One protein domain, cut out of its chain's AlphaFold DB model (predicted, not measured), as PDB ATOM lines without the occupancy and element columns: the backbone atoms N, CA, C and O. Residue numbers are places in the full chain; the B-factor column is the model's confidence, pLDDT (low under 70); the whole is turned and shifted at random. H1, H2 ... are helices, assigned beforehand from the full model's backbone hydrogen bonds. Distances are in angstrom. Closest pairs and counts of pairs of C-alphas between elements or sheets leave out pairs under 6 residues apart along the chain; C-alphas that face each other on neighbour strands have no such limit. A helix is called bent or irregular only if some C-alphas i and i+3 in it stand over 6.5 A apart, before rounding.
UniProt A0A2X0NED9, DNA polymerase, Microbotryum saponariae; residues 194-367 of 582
ATOM      1  N   LYS A 194      -5.875  43.227   8.313       48.72
ATOM      2  CA  LYS A 194      -4.405  43.186   8.402       48.72
ATOM      3  C   LYS A 194      -3.750  44.318   7.611       48.72
ATOM      4  O   LYS A 194      -2.867  44.974   8.152       48.72
ATOM      5  N   ALA A 195      -4.210  44.588   6.389       53.22
ATOM      6  CA  ALA A 195      -3.723  45.708   5.583       53.22
ATOM      7  C   ALA A 195      -3.953  47.057   6.290       53.22
ATOM      8  O   ALA A 195      -3.028  47.856   6.405       53.22
ATOM      9  N   LEU A 196      -5.144  47.267   6.864       58.03
ATOM     10  CA  LEU A 196      -5.475  48.464   7.642       58.03
ATOM     11  C   LEU A 196      -4.605  48.613   8.904       58.03
ATOM     12  O   LEU A 196      -4.244  49.725   9.276       58.03
ATOM     13  N   TYR A 197      -4.264  47.506   9.571       59.97
ATOM     14  CA  TYR A 197      -3.378  47.522  10.737       59.97
ATOM     15  C   TYR A 197      -1.928  47.871  10.363       59.97
ATOM     16  O   TYR A 197      -1.293  48.666  11.056       59.97
ATOM     17  N   VAL A 198      -1.422  47.341   9.243       59.91
ATOM     18  CA  VAL A 198      -0.101  47.714   8.710       59.91
ATOM     19  C   VAL A 198      -0.077  49.191   8.314       59.91
ATOM     20  O   VAL A 198       0.816  49.901   8.768       59.91
ATOM     21  N   ALA A 199      -1.084  49.681   7.577       62.72
ATOM     22  CA  ALA A 199      -1.196  51.091   7.185       62.72
ATOM     23  C   ALA A 199      -1.135  52.033   8.401       62.72
ATOM     24  O   ALA A 199      -0.225  52.850   8.492       62.72
ATOM     25  N   LYS A 200      -1.979  51.801   9.419       73.12
ATOM     26  CA  LYS A 200      -1.956  52.563  10.685       73.12
ATOM     27  C   LYS A 200      -0.603  52.549  11.399       73.12
ATOM     28  O   LYS A 200      -0.318  53.447  12.188       73.12
ATOM     29  N   THR A 201       0.214  51.523  11.174       69.94
ATOM     30  CA  THR A 201       1.547  51.434  11.779       69.94
ATOM     31  C   THR A 201       2.593  52.187  10.962       69.94
ATOM     32  O   THR A 201       3.450  52.843  11.547       69.94
ATOM     33  N   VAL A 202       2.496  52.164   9.630       75.19
ATOM     34  CA  VAL A 202       3.288  53.043   8.754       75.19
ATOM     35  C   VAL A 202       2.995  54.510   9.083       75.19
ATOM     36  O   VAL A 202       3.935  55.279   9.277       75.19
ATOM     37  N   ASP A 203       1.723  54.874   9.274       81.38
ATOM     38  CA  ASP A 203       1.318  56.212   9.724       81.38
ATOM     39  C   ASP A 203       1.937  56.555  11.091       81.38
ATOM     40  O   ASP A 203       2.508  57.629  11.269       81.38
ATOM     41  N   PHE A 204       1.883  55.631  12.060       86.94
ATOM     42  CA  PHE A 204       2.486  55.819  13.384       86.94
ATOM     43  C   PHE A 204       4.002  56.053  13.317       86.94
ATOM     44  O   PHE A 204       4.493  57.002  13.928       86.94
ATOM     45  N   VAL A 205       4.744  55.224  12.573       86.38
ATOM     46  CA  VAL A 205       6.203  55.368  12.429       86.38
ATOM     47  C   VAL A 205       6.544  56.663  11.692       86.38
ATOM     48  O   VAL A 205       7.463  57.368  12.105       86.38
ATOM     49  N   THR A 206       5.774  57.036  10.669       86.06
ATOM     50  CA  THR A 206       5.950  58.297   9.928       86.06
ATOM     51  C   THR A 206       5.751  59.504  10.846       86.06
ATOM     52  O   THR A 206       6.644  60.344  10.958       86.06
ATOM     53  N   ASN A 207       4.638  59.547  11.584       89.31
ATOM     54  CA  ASN A 207       4.329  60.617  12.534       89.31
ATOM     55  C   ASN A 207       5.365  60.702  13.667       89.31
ATOM     56  O   ASN A 207       5.804  61.797  14.024       89.31
ATOM     57  N   LEU A 208       5.804  59.559  14.214       90.06
ATOM     58  CA  LEU A 208       6.865  59.499  15.224       90.06
ATOM     59  C   LEU A 208       8.178  60.079  14.683       90.06
ATOM     60  O   LEU A 208       8.819  60.879  15.358       90.06
ATOM     61  N   SER A 209       8.553  59.709  13.459       89.56
ATOM     62  CA  SER A 209       9.801  60.140  12.817       89.56
ATOM     63  C   SER A 209       9.806  61.629  12.482       89.56
ATOM     64  O   SER A 209      10.824  62.292  12.662       89.56
ATOM     65  N   GLN A 210       8.665  62.173  12.056       89.38
ATOM     66  CA  GLN A 210       8.482  63.609  11.839       89.38
ATOM     67  C   GLN A 210       8.513  64.389  13.161       89.38
ATOM     68  O   GLN A 210       9.226  65.383  13.265       89.38
ATOM     69  N   THR A 211       7.808  63.909  14.193       91.56
ATOM     70  CA  THR A 211       7.746  64.565  15.514       91.56
ATOM     71  C   THR A 211       9.097  64.535  16.235       91.56
ATOM     72  O   THR A 211       9.495  65.510  16.875       91.56
ATOM     73  N   TYR A 212       9.827  63.421  16.135       92.44
ATOM     74  CA  TYR A 212      11.163  63.287  16.711       92.44
ATOM     75  C   TYR A 212      12.230  64.020  15.887       92.44
ATOM     76  O   TYR A 212      13.158  64.578  16.465       92.44
ATOM     77  N   GLY A 213      12.075  64.074  14.562       93.75
ATOM     78  CA  GLY A 213      13.025  64.652  13.616       93.75
ATOM     79  C   GLY A 213      13.990  63.599  13.064       93.75
ATOM     80  O   GLY A 213      14.749  62.984  13.812       93.75
ATOM     81  N   LEU A 214      13.986  63.416  11.740       93.19
ATOM     82  CA  LEU A 214      14.730  62.355  11.040       93.19
ATOM     83  C   LEU A 214      16.251  62.394  11.262       93.19
ATOM     84  O   LEU A 214      16.886  61.343  11.344       93.19
ATOM     85  N   ASP A 215      16.832  63.587  11.394       95.62
ATOM     86  CA  ASP A 215      18.270  63.771  11.613       95.62
ATOM     87  C   ASP A 215      18.687  63.799  13.089       95.62
ATOM     88  O   ASP A 215      19.883  63.926  13.370       95.62
ATOM     89  N   ARG A 216      17.753  63.673  14.044       95.81
ATOM     90  CA  ARG A 216      18.118  63.614  15.465       95.81
ATOM     91  C   ARG A 216      18.832  62.291  15.793       95.81
ATOM     92  O   ARG A 216      18.384  61.244  15.314       95.81
ATOM     93  N   PRO A 217      19.912  62.319  16.603       95.94
ATOM     94  CA  PRO A 217      20.544  61.117  17.143       95.94
ATOM     95  C   PRO A 217      19.545  60.246  17.907       95.94
ATOM     96  O   PRO A 217      18.666  60.788  18.574       95.94
ATOM     97  N   VAL A 218      19.702  58.923  17.858       95.81
ATOM     98  CA  VAL A 218      18.901  57.980  18.655       95.81
ATOM     99  C   VAL A 218      19.782  57.175  19.624       95.81
ATOM    100  O   VAL A 218      20.870  56.747  19.240       95.81
ATOM    101  N   PRO A 219      19.325  56.922  20.868       95.31
ATOM    102  CA  PRO A 219      20.055  56.133  21.864       95.31
ATOM    103  C   PRO A 219      19.936  54.629  21.548       95.31
ATOM    104  O   PRO A 219      19.140  53.897  22.142       95.31
ATOM    105  N   LEU A 220      20.651  54.176  20.511       95.94
ATOM    106  CA  LEU A 220      20.486  52.835  19.939       95.94
ATOM    107  C   LEU A 220      20.818  51.717  20.941       95.94
ATOM    108  O   LEU A 220      20.089  50.725  21.015       95.94
ATOM    109  N   GLN A 221      21.883  51.881  21.728       94.00
ATOM    110  CA  GLN A 221      22.314  50.883  22.710       94.00
ATOM    111  C   GLN A 221      21.274  50.721  23.827       94.00
ATOM    112  O   GLN A 221      20.909  49.596  24.177       94.00
ATOM    113  N   GLU A 222      20.712  51.825  24.322       95.31
ATOM    114  CA  GLU A 222      19.623  51.833  25.298       95.31
ATOM    115  C   GLU A 222      18.353  51.206  24.720       95.31
ATOM    116  O   GLU A 222      17.684  50.441  25.416       95.31
ATOM    117  N   ILE A 223      18.023  51.490  23.454       96.44
ATOM    118  CA  ILE A 223      16.883  50.879  22.759       96.44
ATOM    119  C   ILE A 223      17.050  49.356  22.705       96.44
ATOM    120  O   ILE A 223      16.160  48.625  23.148       96.44
ATOM    121  N   MET A 224      18.193  48.864  22.221       95.62
ATOM    122  CA  MET A 224      18.449  47.427  22.075       95.62
ATOM    123  C   MET A 224      18.536  46.707  23.428       95.62
ATOM    124  O   MET A 224      17.930  45.644  23.591       95.62
ATOM    125  N   SER A 225      19.208  47.298  24.423       94.81
ATOM    126  CA  SER A 225      19.280  46.747  25.784       94.81
ATOM    127  C   SER A 225      17.894  46.657  26.423       94.81
ATOM    128  O   SER A 225      17.532  45.624  26.983       94.81
ATOM    129  N   GLN A 226      17.068  47.701  26.300       95.56
ATOM    130  CA  GLN A 226      15.724  47.683  26.876       95.56
ATOM    131  C   GLN A 226      14.789  46.712  26.142       95.56
ATOM    132  O   GLN A 226      13.986  46.042  26.789       95.56
ATOM    133  N   MET A 227      14.904  46.550  24.820       93.69
ATOM    134  CA  MET A 227      14.160  45.504  24.101       93.69
ATOM    135  C   MET A 227      14.535  44.088  24.565       93.69
ATOM    136  O   MET A 227      13.644  43.251  24.744       93.69
ATOM    137  N   ARG A 228      15.827  43.830  24.811       93.62
ATOM    138  CA  ARG A 228      16.327  42.569  25.384       93.62
ATOM    139  C   ARG A 228      15.742  42.323  26.778       93.62
ATOM    140  O   ARG A 228      15.168  41.263  27.024       93.62
ATOM    141  N   ASP A 229      15.788  43.324  27.655       93.94
ATOM    142  CA  ASP A 229      15.220  43.236  29.006       93.94
ATOM    143  C   ASP A 229      13.698  43.015  28.987       93.94
ATOM    144  O   ASP A 229      13.173  42.259  29.802       93.94
ATOM    145  N   ILE A 230      12.970  43.603  28.029       92.38
ATOM    146  CA  ILE A 230      11.532  43.348  27.834       92.38
ATOM    147  C   ILE A 230      11.271  41.882  27.458       92.38
ATOM    148  O   ILE A 230      10.309  41.283  27.950       92.38
ATOM    149  N   GLN A 231      12.097  41.297  26.587       90.44
ATOM    150  CA  GLN A 231      12.000  39.887  26.205       90.44
ATOM    151  C   GLN A 231      12.292  38.958  27.396       90.44
ATOM    152  O   GLN A 231      11.571  37.977  27.613       90.44
ATOM    153  N   LEU A 232      13.319  39.271  28.187       91.81
ATOM    154  CA  LEU A 232      13.663  38.511  29.389       91.81
ATOM    155  C   LEU A 232      12.585  38.652  30.472       91.81
ATOM    156  O   LEU A 232      12.221  37.656  31.092       91.81
ATOM    157  N   LEU A 233      11.992  39.838  30.637       91.81
ATOM    158  CA  LEU A 233      10.872  40.068  31.551       91.81
ATOM    159  C   LEU A 233       9.620  39.275  31.145       91.81
ATOM    160  O   LEU A 233       8.980  38.682  32.011       91.81
ATOM    161  N   GLN A 234       9.290  39.208  29.849       88.25
ATOM    162  CA  GLN A 234       8.208  38.345  29.342       88.25
ATOM    163  C   GLN A 234       8.490  36.872  29.677       88.25
ATOM    164  O   GLN A 234       7.655  36.204  30.283       88.25
ATOM    165  N   SER A 235       9.711  36.408  29.400       87.75
ATOM    166  CA  SER A 235      10.171  35.043  29.708       87.75
ATOM    167  C   SER A 235      10.195  34.736  31.216       87.75
ATOM    168  O   SER A 235      10.011  33.593  31.634       87.75
ATOM    169  N   TYR A 236      10.412  35.752  32.055       89.62
ATOM    170  CA  TYR A 236      10.351  35.662  33.514       89.62
ATOM    171  C   TYR A 236       8.909  35.640  34.047       89.62
ATOM    172  O   TYR A 236       8.641  35.010  35.069       89.62
ATOM    173  N   GLN A 237       7.972  36.332  33.398       87.19
ATOM    174  CA  GLN A 237       6.571  36.393  33.820       87.19
ATOM    175  C   GLN A 237       5.801  35.135  33.388       87.19
ATOM    176  O   GLN A 237       5.142  34.490  34.214       87.19
ATOM    177  N   GLU A 238       5.926  34.744  32.122       76.75
ATOM    178  CA  GLU A 238       5.155  33.665  31.504       76.75
ATOM    179  C   GLU A 238       5.644  32.262  31.930       76.75
ATOM    180  O   GLU A 238       6.806  32.048  32.279       76.75
ATOM    181  N   THR A 239       4.733  31.283  31.955       55.44
ATOM    182  CA  THR A 239       5.034  29.860  32.245       55.44
ATOM    183  C   THR A 239       5.090  28.988  30.989       55.44
ATOM    184  O   THR A 239       5.463  27.819  31.060       55.44
ATOM    185  N   LYS A 240       4.735  29.552  29.831       53.19
ATOM    186  CA  LYS A 240       4.897  28.964  28.501       53.19
ATOM    187  C   LYS A 240       5.593  29.999  27.633       53.19
ATOM    188  O   LYS A 240       5.213  31.161  27.687       53.19
ATOM    189  N   ALA A 241       6.569  29.580  26.834       50.28
ATOM    190  CA  ALA A 241       7.245  30.474  25.905       50.28
ATOM    191  C   ALA A 241       6.286  30.900  24.781       50.28
ATOM    192  O   ALA A 241       6.059  30.144  23.834       50.28
ATOM    193  N   VAL A 242       5.718  32.103  24.881       49.91
ATOM    194  CA  VAL A 242       5.197  32.813  23.708       49.91
ATOM    195  C   VAL A 242       6.404  33.313  22.910       49.91
ATOM    196  O   VAL A 242       7.430  33.669  23.494       49.91
ATOM    197  N   SER A 243       6.325  33.342  21.575       49.00
ATOM    198  CA  SER A 243       7.359  34.022  20.791       49.00
ATOM    199  C   SER A 243       7.391  35.495  21.208       49.00
ATOM    200  O   SER A 243       6.398  36.215  21.081       49.00
ATOM    201  N   ALA A 244       8.526  35.933  21.765       50.78
ATOM    202  CA  ALA A 244       8.720  37.312  22.200       50.78
ATOM    203  C   ALA A 244       8.307  38.249  21.059       50.78
ATOM    204  O   ALA A 244       8.762  38.052  19.938       50.78
ATOM    205  N   ARG A 245       7.418  39.213  21.341       59.50
ATOM    206  CA  ARG A 245       6.497  39.865  20.372       59.50
ATOM    207  C   ARG A 245       7.184  40.729  19.292       59.50
ATOM    208  O   ARG A 245       6.979  41.938  19.248       59.50
ATOM    209  N   GLY A 246       8.035  40.125  18.467       78.19
ATOM    210  CA  GLY A 246       8.965  40.780  17.550       78.19
ATOM    211  C   GLY A 246      10.199  41.401  18.216       78.19
ATOM    212  O   GLY A 246      11.002  41.989  17.511       78.19
ATOM    213  N   PHE A 247      10.387  41.307  19.541       88.00
ATOM    214  CA  PHE A 247      11.502  41.993  20.227       88.00
ATOM    215  C   PHE A 247      12.880  41.425  19.872       88.00
ATOM    216  O   PHE A 247      13.781  42.195  19.553       88.00
ATOM    217  N   LYS A 248      13.039  40.093  19.876       86.19
ATOM    218  CA  LYS A 248      14.295  39.435  19.474       86.19
ATOM    219  C   LYS A 248      14.674  39.819  18.045       86.19
ATOM    220  O   LYS A 248      15.829  40.123  17.760       86.19
ATOM    221  N   ASP A 249      13.681  39.798  17.167       84.69
ATOM    222  CA  ASP A 249      13.860  39.965  15.731       84.69
ATOM    223  C   ASP A 249      14.063  41.444  15.376       84.69
ATOM    224  O   ASP A 249      14.891  41.748  14.527       84.69
ATOM    225  N   ALA A 250      13.432  42.369  16.109       89.62
ATOM    226  CA  ALA A 250      13.729  43.799  16.051       89.62
ATOM    227  C   ALA A 250      15.156  44.113  16.531       89.62
ATOM    228  O   ALA A 250      15.860  44.863  15.867       89.62
ATOM    229  N   VAL A 251      15.627  43.513  17.633       92.25
ATOM    230  CA  VAL A 251      17.024  43.679  18.085       92.25
ATOM    231  C   VAL A 251      18.010  43.118  17.054       92.25
ATOM    232  O   VAL A 251      19.024  43.757  16.790       92.25
ATOM    233  N   ARG A 252      17.709  41.973  16.423       89.88
ATOM    234  CA  ARG A 252      18.519  41.440  15.310       89.88
ATOM    235  C   ARG A 252      18.490  42.360  14.089       89.88
ATOM    236  O   ARG A 252      19.548  42.615  13.527       89.88
ATOM    237  N   ALA A 253      17.327  42.898  13.720       89.88
ATOM    238  CA  ALA A 253      17.197  43.856  12.624       89.88
ATOM    239  C   ALA A 253      18.000  45.137  12.886       89.88
ATOM    240  O   ALA A 253      18.634  45.636  11.971       89.88
ATOM    241  N   LEU A 254      18.035  45.637  14.125       94.50
ATOM    242  CA  LEU A 254      18.814  46.819  14.520       94.50
ATOM    243  C   LEU A 254      20.330  46.575  14.632       94.50
ATOM    244  O   LEU A 254      21.101  47.535  14.662       94.50
ATOM    245  N   TYR A 255      20.772  45.316  14.681       95.12
ATOM    246  CA  TYR A 255      22.174  44.974  14.910       95.12
ATOM    247  C   TYR A 255      23.175  45.521  13.871       95.12
ATOM    248  O   TYR A 255      24.245  45.947  14.301       95.12
ATOM    249  N   PRO A 256      22.881  45.614  12.555       94.44
ATOM    250  CA  PRO A 256      23.798  46.218  11.588       94.44
ATOM    251  C   PRO A 256      24.152  47.670  11.936       94.44
ATOM    252  O   PRO A 256      25.305  48.063  11.797       94.44
ATOM    253  N   LEU A 257      23.191  48.457  12.446       95.31
ATOM    254  CA  LEU A 257      23.445  49.833  12.892       95.31
ATOM    255  C   LEU A 257      24.380  49.854  14.106       95.31
ATOM    256  O   LEU A 257      25.320  50.640  14.145       95.31
ATOM    257  N   TRP A 258      24.144  48.968  15.077       95.19
ATOM    258  CA  TRP A 258      24.984  48.851  16.271       95.19
ATOM    259  C   TRP A 258      26.406  48.398  15.920       95.19
ATOM    260  O   TRP A 258      27.369  48.960  16.429       95.19
ATOM    261  N   HIS A 259      26.541  47.453  14.990       93.88
ATOM    262  CA  HIS A 259      27.823  46.939  14.519       93.88
ATOM    263  C   HIS A 259      28.687  48.031  13.872       93.88
ATOM    264  O   HIS A 259      29.878  48.098  14.158       93.88
ATOM    265  N   ARG A 260      28.103  48.938  13.069       93.62
ATOM    266  CA  ARG A 260      28.846  50.100  12.537       93.62
ATOM    267  C   ARG A 260      29.352  51.021  13.653       93.62
ATOM    268  O   ARG A 260      30.504  51.449  13.628       93.62
ATOM    269  N   VAL A 261      28.517  51.288  14.665       93.75
ATOM    270  CA  VAL A 261      28.905  52.102  15.831       93.75
ATOM    271  C   VAL A 261      30.053  51.446  16.601       93.75
ATOM    272  O   VAL A 261      31.043  52.122  16.880       93.75
ATOM    273  N   ASP A 262      29.964  50.147  16.889       91.38
ATOM    274  CA  ASP A 262      30.998  49.377  17.592       91.38
ATOM    275  C   ASP A 262      32.322  49.360  16.800       91.38
ATOM    276  O   ASP A 262      33.352  49.778  17.330       91.38
ATOM    277  N   GLN A 263      32.285  49.061  15.492       89.44
ATOM    278  CA  GLN A 263      33.458  49.131  14.600       89.44
ATOM    279  C   GLN A 263      34.086  50.533  14.515       89.44
ATOM    280  O   GLN A 263      35.299  50.663  14.359       89.44
ATOM    281  N   SER A 264      33.291  51.601  14.640       91.06
ATOM    282  CA  SER A 264      33.805  52.980  14.670       91.06
ATOM    283  C   SER A 264      34.471  53.372  16.002       91.06
ATOM    284  O   SER A 264      35.020  54.475  16.113       91.06
ATOM    285  N   GLY A 265      34.399  52.514  17.028       88.56
ATOM    286  CA  GLY A 265      34.780  52.843  18.401       88.56
ATOM    287  C   GLY A 265      33.829  53.851  19.055       88.56
ATOM    288  O   GLY A 265      34.280  54.742  19.771       88.56
ATOM    289  N   GLY A 266      32.527  53.771  18.752       88.00
ATOM    290  CA  GLY A 266      31.495  54.669  19.286       88.00
ATOM    291  C   GLY A 266      31.442  56.068  18.656       88.00
ATOM    292  O   GLY A 266      30.793  56.955  19.205       88.00
ATOM    293  N   LYS A 267      32.127  56.293  17.526       88.38
ATOM    294  CA  LYS A 267      32.201  57.603  16.847       88.38
ATOM    295  C   LYS A 267      31.029  57.864  15.899       88.38
ATOM    296  O   LYS A 267      30.678  59.021  15.673       88.38
ATOM    297  N   GLU A 268      30.450  56.820  15.309       92.44
ATOM    298  CA  GLU A 268      29.297  56.954  14.417       92.44
ATOM    299  C   GLU A 268      28.022  57.276  15.212       92.44
ATOM    300  O   GLU A 268      27.706  56.633  16.212       92.44
ATOM    301  N   VAL A 269      27.259  58.265  14.741       93.50
ATOM    302  CA  VAL A 269      25.993  58.681  15.357       93.50
ATOM    303  C   VAL A 269      24.824  58.189  14.514       93.50
ATOM    304  O   VAL A 269      24.542  58.744  13.451       93.50
ATOM    305  N   VAL A 270      24.109  57.187  15.025       96.38
ATOM    306  CA  VAL A 270      22.868  56.675  14.424       96.38
ATOM    307  C   VAL A 270      21.746  57.690  14.628       96.38
ATOM    308  O   VAL A 270      21.545  58.198  15.736       96.38
ATOM    309  N   ARG A 271      20.999  57.991  13.565       96.50
ATOM    310  CA  ARG A 271      19.883  58.946  13.564       96.50
ATOM    311  C   ARG A 271      18.555  58.232  13.329       96.50
ATOM    312  O   ARG A 271      18.506  57.073  12.919       96.50
ATOM    313  N   MET A 272      17.451  58.936  13.564       95.94
ATOM    314  CA  MET A 272      16.107  58.374  13.390       95.94
ATOM    315  C   MET A 272      15.860  57.853  11.960       95.94
ATOM    316  O   MET A 272      15.227  56.815  11.792       95.94
ATOM    317  N   LYS A 273      16.410  58.508  10.927       94.44
ATOM    318  CA  LYS A 273      16.335  58.025   9.535       94.44
ATOM    319  C   LYS A 273      16.998  56.659   9.319       94.44
ATOM    320  O   LYS A 273      16.449  55.839   8.590       94.44
ATOM    321  N   ASP A 274      18.122  56.391   9.987       95.75
ATOM    322  CA  ASP A 274      18.817  55.102   9.909       95.75
ATOM    323  C   ASP A 274      17.980  54.009  10.591       95.75
ATOM    324  O   ASP A 274      17.791  52.922  10.047       95.75
ATOM    325  N   LEU A 275      17.398  54.339  11.752       94.25
ATOM    326  CA  LEU A 275      16.502  53.458  12.505       94.25
ATOM    327  C   LEU A 275      15.275  53.041  11.675       94.25
ATOM    328  O   LEU A 275      14.921  51.865  11.649       94.25
ATOM    329  N   VAL A 276      14.646  53.993  10.977       91.81
ATOM    330  CA  VAL A 276      13.474  53.759  10.110       91.81
ATOM    331  C   VAL A 276      13.843  53.002   8.833       91.81
ATOM    332  O   VAL A 276      13.057  52.179   8.373       91.81
ATOM    333  N   GLY A 277      15.032  53.247   8.273       89.50
ATOM    334  CA  GLY A 277      15.520  52.534   7.089       89.50
ATOM    335  C   GLY A 277      15.789  51.046   7.331       89.50
ATOM    336  O   GLY A 277      15.702  50.254   6.398       89.50
ATOM    337  N   VAL A 278      16.083  50.662   8.578       90.62
ATOM    338  CA  VAL A 278      16.451  49.287   8.951       90.62
ATOM    339  C   VAL A 278      15.318  48.536   9.666       90.62
ATOM    340  O   VAL A 278      15.079  47.360   9.387       90.62
ATOM    341  N   LEU A 279      14.583  49.180  10.580       89.88
ATOM    342  CA  LEU A 279      13.525  48.521  11.347       89.88
ATOM    343  C   LEU A 279      12.162  48.649  10.651       89.88
ATOM    344  O   LEU A 279      11.501  49.681  10.718       89.88
ATOM    345  N   SER A 280      11.690  47.564  10.036       85.62
ATOM    346  CA  SER A 280      10.395  47.554   9.339       85.62
ATOM    347  C   SER A 280       9.228  48.068  10.213       85.62
ATOM    348  O   SER A 280       9.108  47.676  11.381       85.62
ATOM    349  N   PRO A 281       8.290  48.871   9.669       79.00
ATOM    350  CA  PRO A 281       7.078  49.277  10.380       79.00
ATOM    351  C   PRO A 281       6.218  48.111  10.892       79.00
ATOM    352  O   PRO A 281       5.413  48.308  11.796       79.00
ATOM    353  N   CYS A 282       6.380  46.881  10.381       77.38
ATOM    354  CA  CYS A 282       5.627  45.723  10.880       77.38
ATOM    355  C   CYS A 282       5.940  45.356  12.347       77.38
ATOM    356  O   CYS A 282       5.131  44.684  12.991       77.38
ATOM    357  N   PHE A 283       7.058  45.836  12.907       83.12
ATOM    358  CA  PHE A 283       7.439  45.667  14.312       83.12
ATOM    359  C   PHE A 283       6.637  46.591  15.251       83.12
ATOM    360  O   PHE A 283       7.198  47.382  16.007       83.12
ATOM    361  N   THR A 284       5.306  46.482  15.226       82.75
ATOM    362  CA  THR A 284       4.362  47.391  15.909       82.75
ATOM    363  C   THR A 284       4.643  47.554  17.406       82.75
ATOM    364  O   THR A 284       4.656  48.666  17.935       82.75
ATOM    365  N   VAL A 285       4.882  46.440  18.103       87.06
ATOM    366  CA  VAL A 285       5.109  46.419  19.551       87.06
ATOM    367  C   VAL A 285       6.506  46.954  19.913       87.06
ATOM    368  O   VAL A 285       6.570  47.787  20.817       87.06
ATOM    369  N   PRO A 286       7.605  46.574  19.223       91.19
ATOM    370  CA  PRO A 286       8.892  47.263  19.341       91.19
ATOM    371  C   PRO A 286       8.825  48.775  19.071       91.19
ATOM    372  O   PRO A 286       9.310  49.543  19.899       91.19
ATOM    373  N   TRP A 287       8.166  49.224  17.995       91.88
ATOM    374  CA  TRP A 287       8.021  50.651  17.668       91.88
ATOM    375  C   TRP A 287       7.280  51.449  18.753       91.88
ATOM    376  O   TRP A 287       7.677  52.568  19.080       91.88
ATOM    377  N   ALA A 288       6.252  50.863  19.374       91.44
ATOM    378  CA  ALA A 288       5.550  51.485  20.496       91.44
ATOM    379  C   ALA A 288       6.435  51.649  21.752       91.44
ATOM    380  O   ALA A 288       6.274  52.626  22.489       91.44
ATOM    381  N   GLU A 289       7.377  50.730  22.003       93.56
ATOM    382  CA  GLU A 289       8.364  50.886  23.084       93.56
ATOM    383  C   GLU A 289       9.479  51.866  22.707       93.56
ATOM    384  O   GLU A 289       9.873  52.651  23.564       93.56
ATOM    385  N   ILE A 290       9.935  51.901  21.445       94.94
ATOM    386  CA  ILE A 290      10.882  52.924  20.956       94.94
ATOM    387  C   ILE A 290      10.320  54.318  21.234       94.94
ATOM    388  O   ILE A 290      10.999  55.125  21.857       94.94
ATOM    389  N   ALA A 291       9.059  54.585  20.879       94.19
ATOM    390  CA  ALA A 291       8.419  55.870  21.164       94.19
ATOM    391  C   ALA A 291       8.415  56.228  22.667       94.19
ATOM    392  O   ALA A 291       8.577  57.393  23.030       94.19
ATOM    393  N   HIS A 292       8.274  55.237  23.556       94.19
ATOM    394  CA  HIS A 292       8.386  55.447  25.002       94.19
ATOM    395  C   HIS A 292       9.826  55.721  25.449       94.19
ATOM    396  O   HIS A 292      10.035  56.617  26.264       94.19
ATOM    397  N   ILE A 293      10.810  55.000  24.906       95.69
ATOM    398  CA  ILE A 293      12.236  55.195  25.206       95.69
ATOM    399  C   ILE A 293      12.695  56.580  24.733       95.69
ATOM    400  O   ILE A 293      13.296  57.309  25.513       95.69
ATOM    401  N   LEU A 294      12.342  56.988  23.510       94.88
ATOM    402  CA  LEU A 294      12.701  58.295  22.946       94.88
ATOM    403  C   LEU A 294      12.087  59.479  23.714       94.88
ATOM    404  O   LEU A 294      12.692  60.544  23.765       94.88
ATOM    405  N   ASN A 295      10.901  59.306  24.311       92.50
ATOM    406  CA  ASN A 295      10.197  60.364  25.048       92.50
ATOM    407  C   ASN A 295      10.545  60.393  26.552       92.50
ATOM    408  O   ASN A 295      10.664  61.456  27.149       92.50
ATOM    409  N   LYS A 296      10.700  59.226  27.191       93.12
ATOM    410  CA  LYS A 296      10.834  59.093  28.659       93.12
ATOM    411  C   LYS A 296      12.176  58.510  29.115       93.12
ATOM    412  O   LYS A 296      12.320  58.176  30.288       93.12
ATOM    413  N   GLY A 297      13.111  58.268  28.195       93.12
ATOM    414  CA  GLY A 297      14.364  57.534  28.432       93.12
ATOM    415  C   GLY A 297      14.182  56.036  28.718       93.12
ATOM    416  O   GLY A 297      15.158  55.285  28.766       93.12
ATOM    417  N   LYS A 298      12.942  55.565  28.921       94.00
ATOM    418  CA  LYS A 298      12.666  54.213  29.404       94.00
ATOM    419  C   LYS A 298      11.406  53.594  28.807       94.00
ATOM    420  O   LYS A 298      10.356  54.231  28.723       94.00
ATOM    421  N   ALA A 299      11.502  52.315  28.465       92.25
ATOM    422  CA  ALA A 299      10.403  51.517  27.951       92.25
ATOM    423  C   ALA A 299       9.267  51.360  28.972       92.25
ATOM    424  O   ALA A 299       9.494  51.187  30.177       92.25
ATOM    425  N   SER A 300       8.030  51.335  28.469       91.69
ATOM    426  CA  SER A 300       6.817  51.307  29.290       91.69
ATOM    427  C   SER A 300       6.793  50.081  30.211       91.69
ATOM    428  O   SER A 300       6.618  50.208  31.424       91.69
ATOM    429  N   LYS A 301       7.108  48.904  29.663       86.44
ATOM    430  CA  LYS A 301       7.120  47.615  30.374       86.44
ATOM    431  C   LYS A 301       8.209  47.491  31.446       86.44
ATOM    432  O   LYS A 301       8.052  46.697  32.367       86.44
ATOM    433  N   LEU A 302       9.291  48.269  31.353       91.31
ATOM    434  CA  LEU A 302      10.423  48.214  32.294       91.31
ATOM    435  C   LEU A 302      10.310  49.218  33.447       91.31
ATOM    436  O   LEU A 302      11.091  49.159  34.406       91.31
ATOM    437  N   SER A 303       9.379  50.169  33.356       88.50
ATOM    438  CA  SER A 303       9.181  51.207  34.372       88.50
ATOM    439  C   SER A 303       8.722  50.628  35.721       88.50
ATOM    440  O   SER A 303       9.275  50.990  36.757       88.50
ATOM    441  N   CYS A 304       7.803  49.656  35.703       86.31
ATOM    442  CA  CYS A 304       7.157  49.090  36.893       86.31
ATOM    443  C   CYS A 304       7.853  47.850  37.498       86.31
ATOM    444  O   CYS A 304       7.252  47.166  38.323       86.31
ATOM    445  N   MET A 305       9.092  47.521  37.104       92.31
ATOM    446  CA  MET A 305       9.771  46.326  37.633       92.31
ATOM    447  C   MET A 305      10.162  46.469  39.113       92.31
ATOM    448  O   MET A 305      10.850  47.423  39.500       92.31
ATOM    449  N   ASN A 306       9.815  45.463  39.919       94.12
ATOM    450  CA  ASN A 306      10.275  45.336  41.302       94.12
ATOM    451  C   ASN A 306      11.756  44.878  41.379       94.12
ATOM    452  O   ASN A 306      12.394  44.605  40.358       94.12
ATOM    453  N   LYS A 307      12.333  44.827  42.593       95.25
ATOM    454  CA  LYS A 307      13.750  44.451  42.796       95.25
ATOM    455  C   LYS A 307      14.054  43.016  42.328       95.25
ATOM    456  O   LYS A 307      15.039  42.820  41.626       95.25
ATOM    457  N   GLU A 308      13.184  42.052  42.634       95.81
ATOM    458  CA  GLU A 308      13.322  40.650  42.204       95.81
ATOM    459  C   GLU A 308      13.326  40.517  40.677       95.81
ATOM    460  O   GLU A 308      14.197  39.857  40.124       95.81
ATOM    461  N   GLN A 309      12.389  41.174  39.990       95.62
ATOM    462  CA  GLN A 309      12.278  41.166  38.530       95.62
ATOM    463  C   GLN A 309      13.538  41.721  37.867       95.62
ATOM    464  O   GLN A 309      14.075  41.070  36.978       95.62
ATOM    465  N   LYS A 310      14.042  42.875  38.328       95.56
ATOM    466  CA  LYS A 310      15.286  43.480  37.815       95.56
ATOM    467  C   LYS A 310      16.470  42.524  37.947       95.56
ATOM    468  O   LYS A 310      17.165  42.272  36.967       95.56
ATOM    469  N   THR A 311      16.668  41.957  39.136       97.50
ATOM    470  CA  THR A 311      17.775  41.032  39.395       97.50
ATOM    471  C   THR A 311      17.621  39.714  38.631       97.50
ATOM    472  O   THR A 311      18.587  39.222  38.056       97.50
ATOM    473  N   CYS A 312      16.417  39.142  38.558       97.06
ATOM    474  CA  CYS A 312      16.199  37.900  37.818       97.06
ATOM    475  C   CYS A 312      16.372  38.090  36.305       97.06
ATOM    476  O   CYS A 312      16.915  37.198  35.659       97.06
ATOM    477  N   VAL A 313      15.962  39.235  35.745       96.31
ATOM    478  CA  VAL A 313      16.224  39.591  34.339       96.31
ATOM    479  C   VAL A 313      17.728  39.712  34.081       96.31
ATOM    480  O   VAL A 313      18.205  39.113  33.124       96.31
ATOM    481  N   LEU A 314      18.483  40.377  34.968       97.19
ATOM    482  CA  LEU A 314      19.950  40.426  34.896       97.19
ATOM    483  C   LEU A 314      20.566  39.016  34.888       97.19
ATOM    484  O   LEU A 314      21.357  38.699  34.007       97.19
ATOM    485  N   PHE A 315      20.173  38.147  35.823       97.81
ATOM    486  CA  PHE A 315      20.710  36.782  35.907       97.81
ATOM    487  C   PHE A 315      20.322  35.911  34.705       97.81
ATOM    488  O   PHE A 315      21.103  35.059  34.299       97.81
ATOM    489  N   MET A 316      19.152  36.142  34.102       96.56
ATOM    490  CA  MET A 316      18.702  35.439  32.894       96.56
ATOM    491  C   MET A 316      19.430  35.863  31.605       96.56
ATOM    492  O   MET A 316      19.187  35.257  30.563       96.56
ATOM    493  N   ARG A 317      20.318  36.868  31.653       95.81
ATOM    494  CA  ARG A 317      21.260  37.165  30.557       95.81
ATOM    495  C   ARG A 317      22.415  36.159  30.500       95.81
ATOM    496  O   ARG A 317      22.978  35.946  29.434       95.81
ATOM    497  N   ILE A 318      22.752  35.529  31.627       96.25
ATOM    498  CA  ILE A 318      23.871  34.588  31.711       96.25
ATOM    499  C   ILE A 318      23.511  33.258  31.042       96.25
ATOM    500  O   ILE A 318      22.403  32.731  31.198       96.25
ATOM    501  N   TYR A 319      24.481  32.686  30.327       93.06
ATOM    502  CA  TYR A 319      24.348  31.407  29.639       93.06
ATOM    503  C   TYR A 319      23.767  30.302  30.537       93.06
ATOM    504  O   TYR A 319      24.220  30.073  31.657       93.06
ATOM    505  N   ASN A 320      22.744  29.608  30.032       91.88
ATOM    506  CA  ASN A 320      22.026  28.530  30.721       91.88
ATOM    507  C   ASN A 320      21.457  28.884  32.119       91.88
ATOM    508  O   ASN A 320      21.260  27.991  32.948       91.88
ATOM    509  N   ILE A 321      21.117  30.154  32.389       95.00
ATOM    510  CA  ILE A 321      20.367  30.555  33.593       95.00
ATOM    511  C   ILE A 321      18.922  30.932  33.232       95.00
ATOM    512  O   ILE A 321      18.612  32.013  32.744       95.00
ATOM    513  N   GLY A 322      17.993  30.010  33.503       93.75
ATOM    514  CA  GLY A 322      16.553  30.237  33.349       93.75
ATOM    515  C   GLY A 322      15.873  30.809  34.601       93.75
ATOM    516  O   GLY A 322      16.428  30.784  35.702       93.75
ATOM    517  N   ARG A 323      14.606  31.230  34.449       94.06
ATOM    518  CA  ARG A 323      13.725  31.803  35.496       94.06
ATOM    519  C   ARG A 323      13.836  31.126  36.868       94.06
ATOM    520  O   ARG A 323      13.922  31.810  37.885       94.06
ATOM    521  N   ALA A 324      13.802  29.792  36.908       93.94
ATOM    522  CA  ALA A 324      13.850  29.033  38.158       93.94
ATOM    523  C   ALA A 324      15.189  29.211  38.895       93.94
ATOM    524  O   ALA A 324      15.202  29.436  40.103       93.94
ATOM    525  N   ARG A 325      16.307  29.175  38.160       95.56
ATOM    526  CA  ARG A 325      17.653  29.318  38.724       95.56
ATOM    527  C   ARG A 325      17.940  30.766  39.127       95.56
ATOM    528  O   ARG A 325      18.436  30.996  40.223       95.56
ATOM    529  N   ALA A 326      17.501  31.735  38.320       97.12
ATOM    530  CA  ALA A 326      17.560  33.159  38.656       97.12
ATOM    531  C   ALA A 326      16.819  33.488  39.972       97.12
ATOM    532  O   ALA A 326      17.373  34.162  40.840       97.12
ATOM    533  N   LYS A 327      15.609  32.937  40.174       96.62
ATOM    534  CA  LYS A 327      14.869  33.058  41.444       96.62
ATOM    535  C   LYS A 327      15.600  32.419  42.627       96.62
ATOM    536  O   LYS A 327      15.608  33.004  43.705       96.62
ATOM    537  N   GLN A 328      16.208  31.244  42.442       96.81
ATOM    538  CA  GLN A 328      16.997  30.587  43.493       96.81
ATOM    539  C   GLN A 328      18.185  31.455  43.926       96.81
ATOM    540  O   GLN A 328      18.400  31.631  45.120       96.81
ATOM    541  N   PHE A 329      18.910  32.059  42.980       97.75
ATOM    542  CA  PHE A 329      20.011  32.970  43.298       97.75
ATOM    543  C   PHE A 329      19.538  34.252  43.995       97.75
ATOM    544  O   PHE A 329      20.147  34.675  44.974       97.75
ATOM    545  N   TYR A 330      18.413  34.835  43.564       97.88
ATOM    546  CA  TYR A 330      17.815  35.976  44.264       97.88
ATOM    547  C   TYR A 330      17.406  35.622  45.705       97.88
ATOM    548  O   TYR A 330      17.651  36.403  46.630       97.88
ATOM    549  N   ALA A 331      16.818  34.441  45.918       97.38
ATOM    550  CA  ALA A 331      16.459  33.946  47.247       97.38
ATOM    551  C   ALA A 331      17.693  33.692  48.134       97.38
ATOM    552  O   ALA A 331      17.649  33.997  49.321       97.38
ATOM    553  N   ALA A 332      18.808  33.237  47.551       96.94
ATOM    554  CA  ALA A 332      20.105  33.091  48.219       96.94
ATOM    555  C   ALA A 332      20.832  34.428  48.502       96.94
ATOM    556  O   ALA A 332      21.959  34.425  48.984       96.94
ATOM    557  N   GLY A 333      20.206  35.574  48.205       97.12
ATOM    558  CA  GLY A 333      20.720  36.906  48.535       97.12
ATOM    559  C   GLY A 333      21.411  37.652  47.390       97.12
ATOM    560  O   GLY A 333      21.567  38.865  47.501       97.12
ATOM    561  N   ALA A 334      21.733  36.996  46.270       97.88
ATOM    562  CA  ALA A 334      22.458  37.621  45.159       97.88
ATOM    563  C   ALA A 334      21.677  38.790  44.529       97.88
ATOM    564  O   ALA A 334      20.475  38.666  44.260       97.88
ATOM    565  N   ARG A 335      22.341  39.920  44.257       97.62
ATOM    566  CA  ARG A 335      21.760  41.098  43.582       97.62
ATOM    567  C   ARG A 335      22.521  41.509  42.323       97.62
ATOM    568  O   ARG A 335      21.877  42.027  41.409       97.62
ATOM    569  N   THR A 336      23.822  41.244  42.260       97.88
ATOM    570  CA  THR A 336      24.698  41.509  41.109       97.88
ATOM    571  C   THR A 336      25.344  40.223  40.571       97.88
ATOM    572  O   THR A 336      25.124  39.137  41.111       97.88
ATOM    573  N   LEU A 337      26.115  40.315  39.481       97.06
ATOM    574  CA  LEU A 337      26.837  39.164  38.920       97.06
ATOM    575  C   LEU A 337      28.050  38.783  39.785       97.06
ATOM    576  O   LEU A 337      28.362  37.606  39.942       97.06
ATOM    577  N   GLU A 338      28.672  39.770  40.420       97.25
ATOM    578  CA  GLU A 338      29.758  39.609  41.386       97.25
ATOM    579  C   GLU A 338      29.273  38.874  42.642       97.25
ATOM    580  O   GLU A 338      30.001  38.045  43.185       97.25
ATOM    581  N   ASP A 339      28.030  39.113  43.082       97.75
ATOM    582  CA  ASP A 339      27.424  38.341  44.174       97.75
ATOM    583  C   ASP A 339      27.272  36.858  43.810       97.75
ATOM    584  O   ASP A 339      27.429  36.007  44.683       97.75
ATOM    585  N   LEU A 340      26.990  36.519  42.542       97.25
ATOM    586  CA  LEU A 340      26.912  35.118  42.108       97.25
ATOM    587  C   LEU A 340      28.269  34.420  42.238       97.25
ATOM    588  O   LEU A 340      28.323  33.281  42.697       97.25
ATOM    589  N   LEU A 341      29.354  35.100  41.858       97.25
ATOM    590  CA  LEU A 341      30.714  34.568  41.978       97.25
ATOM    591  C   LEU A 341      31.103  34.397  43.456       97.25
ATOM    592  O   LEU A 341      31.455  33.295  43.868       97.25
ATOM    593  N   LYS A 342      30.902  35.426  44.288       97.12
ATOM    594  CA  LYS A 342      31.191  35.373  45.735       97.12
ATOM    595  C   LYS A 342      30.384  34.295  46.462       97.12
ATOM    596  O   LYS A 342      30.932  33.527  47.245       97.12
ATOM    597  N   LEU A 343      29.077  34.202  46.212       97.06
ATOM    598  CA  LEU A 343      28.229  33.174  46.831       97.06
ATOM    599  C   LEU A 343      28.559  31.766  46.321       97.06
ATOM    600  O   LEU A 343      28.246  30.789  47.005       97.06
ATOM    601  N   HIS A 344      29.171  31.651  45.139       97.06
ATOM    602  CA  HIS A 344      29.690  30.388  44.632       97.06
ATOM    603  C   HIS A 344      30.992  29.977  45.332       97.06
ATOM    604  O   HIS A 344      31.086  28.836  45.783       97.06
ATOM    605  N   GLU A 345      31.939  30.903  45.492       96.12
ATOM    606  CA  GLU A 345      33.187  30.712  46.248       96.12
ATOM    607  C   GLU A 345      32.913  30.346  47.717       96.12
ATOM    608  O   GLU A 345      33.526  29.430  48.260       96.12
ATOM    609  N   LEU A 346      31.915  30.986  48.337       95.94
ATOM    610  CA  LEU A 346      31.428  30.677  49.690       95.94
ATOM    611  C   LEU A 346      30.604  29.375  49.782       95.94
ATOM    612  O   LEU A 346      30.052  29.074  50.840       95.94
ATOM    613  N   GLY A 347      30.422  28.633  48.684       94.88
ATOM    614  CA  GLY A 347      29.646  27.386  48.644       94.88
ATOM    615  C   GLY A 347      28.137  27.532  48.899       94.88
ATOM    616  O   GLY A 347      27.423  26.532  48.945       94.88
ATOM    617  N   THR A 348      27.626  28.760  49.037       95.81
ATOM    618  CA  THR A 348      26.203  29.052  49.298       95.81
ATOM    619  C   THR A 348      25.335  28.766  48.069       95.81
ATOM    620  O   THR A 348      24.186  28.338  48.191       95.81
ATOM    621  N   ILE A 349      25.889  28.959  46.868       96.19
ATOM    622  CA  ILE A 349      25.292  28.518  45.604       96.19
ATOM    623  C   ILE A 349      26.304  27.707  44.785       96.19
ATOM    624  O   ILE A 349      27.513  27.791  44.978       96.19
ATOM    625  N   LYS A 350      25.809  26.932  43.816       95.81
ATOM    626  CA  LYS A 350      26.656  26.222  42.847       95.81
ATOM    627  C   LYS A 350      26.422  26.767  41.443       95.81
ATOM    628  O   LYS A 350      25.322  26.602  40.906       95.81
ATOM    629  N   LEU A 351      27.441  27.388  40.861       96.44
ATOM    630  CA  LEU A 351      27.490  27.669  39.430       96.44
ATOM    631  C   LEU A 351      28.065  26.452  38.689       96.44
ATOM    632  O   LEU A 351      28.771  25.626  39.269       96.44
ATOM    633  N   GLN A 352      27.704  26.306  37.418       94.69
ATOM    634  CA  GLN A 352      28.412  25.435  36.475       94.69
ATOM    635  C   GLN A 352      29.546  26.226  35.816       94.69
ATOM    636  O   GLN A 352      29.411  27.436  35.656       94.69
ATOM    637  N   GLU A 353      30.612  25.567  35.353       94.19
ATOM    638  CA  GLU A 353      31.732  26.266  34.696       94.19
ATOM    639  C   GLU A 353      31.263  27.105  33.495       94.19
ATOM    640  O   GLU A 353      31.606  28.275  33.366       94.19
ATOM    641  N   SER A 354      30.340  26.574  32.688       94.81
ATOM    642  CA  SER A 354      29.717  27.308  31.579       94.81
ATOM    643  C   SER A 354      28.928  28.557  32.009       94.81
ATOM    644  O   SER A 354      28.807  29.499  31.228       94.81
ATOM    645  N   GLN A 355      28.427  28.608  33.249       95.94
ATOM    646  CA  GLN A 355      27.790  29.797  33.830       95.94
ATOM    647  C   GLN A 355      28.838  30.805  34.322       95.94
ATOM    648  O   GLN A 355      28.631  32.004  34.177       95.94
ATOM    649  N   ILE A 356      29.976  30.338  34.851       96.62
ATOM    650  CA  ILE A 356      31.109  31.189  35.247       96.62
ATOM    651  C   ILE A 356      31.734  31.845  34.007       96.62
ATOM    652  O   ILE A 356      31.938  33.059  33.992       96.62
ATOM    653  N   ILE A 357      31.964  31.072  32.939       96.62
ATOM    654  CA  ILE A 357      32.401  31.576  31.626       96.62
ATOM    655  C   ILE A 357      31.387  32.599  31.090       96.62
ATOM    656  O   ILE A 357      31.776  33.699  30.708       96.62
ATOM    657  N   GLY A 358      30.087  32.287  31.143       96.06
ATOM    658  CA  GLY A 358      29.017  33.195  30.714       96.06
ATOM    659  C   GLY A 358      28.870  34.482  31.543       96.06
ATOM    660  O   GLY A 358      28.276  35.436  31.051       96.06
ATOM    661  N   ILE A 359      29.394  34.535  32.776       96.50
ATOM    662  CA  ILE A 359      29.521  35.781  33.557       96.50
ATOM    663  C   ILE A 359      30.748  36.571  33.091       96.50
ATOM    664  O   ILE A 359      30.642  37.770  32.846       96.50
ATOM    665  N   LYS A 360      31.902  35.904  32.949       95.69
ATOM    666  CA  LYS A 360      33.180  36.530  32.561       95.69
ATOM    667  C   LYS A 360      33.146  37.138  31.153       95.69
ATOM    668  O   LYS A 360      33.757  38.176  30.938       95.69
ATOM    669  N   LEU A 361      32.443  36.496  30.221       96.19
ATOM    670  CA  LEU A 361      32.389  36.850  28.795       96.19
ATOM    671  C   LEU A 361      30.974  37.272  28.359       96.19
ATOM    672  O   LEU A 361      30.528  36.963  27.258       96.19
ATOM    673  N   LEU A 362      30.224  37.946  29.239       95.25
ATOM    674  CA  LEU A 362      28.827  38.303  28.966       95.25
ATOM    675  C   LEU A 362      28.660  39.172  27.706       95.25
ATOM    676  O   LEU A 362      27.702  38.974  26.964       95.25
ATOM    677  N   ASP A 363      29.583  40.104  27.450       93.38
ATOM    678  CA  ASP A 363      29.533  40.967  26.260       93.38
ATOM    679  C   ASP A 363      29.722  40.150  24.967       93.38
ATOM    680  O   ASP A 363      28.919  40.251  24.042       93.38
ATOM    681  N   ASP A 364      30.702  39.240  24.943       95.44
ATOM    682  CA  ASP A 364      30.937  38.301  23.838       95.44
ATOM    683  C   ASP A 364      29.719  37.408  23.543       95.44
ATOM    684  O   ASP A 364      29.379  37.181  22.383       95.44
ATOM    685  N   PHE A 365      29.019  36.940  24.584       94.19
ATOM    686  CA  PHE A 365      27.801  36.125  24.452       94.19
ATOM    687  C   PHE A 365      26.583  36.907  23.931       94.19
ATOM    688  O   PHE A 365      25.644  36.296  23.413       94.19
ATOM    689  N   GLU A 366      26.558  38.232  24.097       92.00
ATOM    690  CA  GLU A 366      25.462  39.101  23.650       92.00
ATOM    691  C   GLU A 366      25.716  39.745  22.275       92.00
ATOM    692  O   GLU A 366      24.764  40.232  21.650       92.00
ATOM    693  N   ARG A 367      26.959  39.704  21.779       93.44
ATOM    694  CA  ARG A 367      27.345  40.095  20.416       93.44
ATOM    695  C   ARG A 367      26.871  39.060  19.385       93.44
ATOM    696  O   ARG A 367      26.932  37.851  19.595       93.44
TER     697      ARG A 367
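Overview. This is residues 194 to 367 of the 582 residues of the protein "DNA polymerase" of Microbotryum saponariae (UniProt A0A2X0NED9). Two groups of helices are strung along one axis with H2 in the middle: H1, H3, H4, H5 and H6 cluster toward one end, and the short helices H7 to H11 form a looser group toward the other. H2 folds back into H3 as a helical hairpin, while H1 and H9 lie toward opposite ends of the long axis. The printed part has 174 residues with eleven named helices, H1 to H11 in chain order, and no named strand; the class is all helix. The whole is compact, with a radius of gyration of the C-alphas of 18.1 A and spans of 56, 37 and 24 A.

Along the chain. H1, the longest helix, holds residues 194 to 212, 26.7 A from C-alpha 194 at (-4.405, 43.186, 8.402) to C-alpha 212. H2 is residues 220 to 237, 25.6 A, starting at C-alpha 220 at (20.486, 52.835, 19.939). H3 is residues 247 to 263, 23.8 A; it is irregular, with C-alphas 253 and 256 7.1 A apart and a kink of 45 degrees near residue 254. H4 is residues 272 to 278, H5 284 to 296 at 18.5 A, H6 300 to 303, H7 307 to 315, H8 323 to 331, H9 337 to 345, H10 353 to 360, and H11 362 to 366, with C-alpha 366 at (25.462, 39.101, 23.650).

Arrangement. H1 touches H4 with residues 205 to 212 alone, closest C-alphas Ser 209 and Met 272 at 6.6 A. H1 only just touches H5, with 3 pairs of C-alphas within 8 A, through residues 201 to 208 alone; the closest, Thr 201 and Thr 284, are 6.4 A apart. H2 and H5 are the hubs, touching four helices each. H2 touches H5 at a steep tilt of 61 degrees, C-alphas Ile 223 and Ile 290 being closest at 6.6 A. The hairpin H2 and H3 has a shallow tilt of 31 degrees, opposite ways, with C-alphas Met 224 and Val 251 closest at 5.7 A. H3 touches H4 at C-alphas Leu 254 and Val 278, 6.5 A apart. H2 touches H6 at C-alphas Ile 230 and Lys 301, 6.6 A, and H7 at Leu 232 and Val 313, 5.7 A. H7 touches H8 at C-alphas Cys 312 and Ala 326, 5.0 A. H9 is close but not clearly touching H8 and H10, and H10 likewise to H11. Every O i to N i+4 pair is within hydrogen-bond range in H1, H2, H4, H5 and H7 to H11; H3 has 11 of 13, and H6 is too short for such a pair.

Size, cuts and confidence. The C-alphas farthest apart, Leu 196 and Leu 346, are 58.7 A apart. The printed part has no cut and no long link. Mean pLDDT of the printed part is 89.8; residues 194 to 199, 201 and 239 to 245 are under 70.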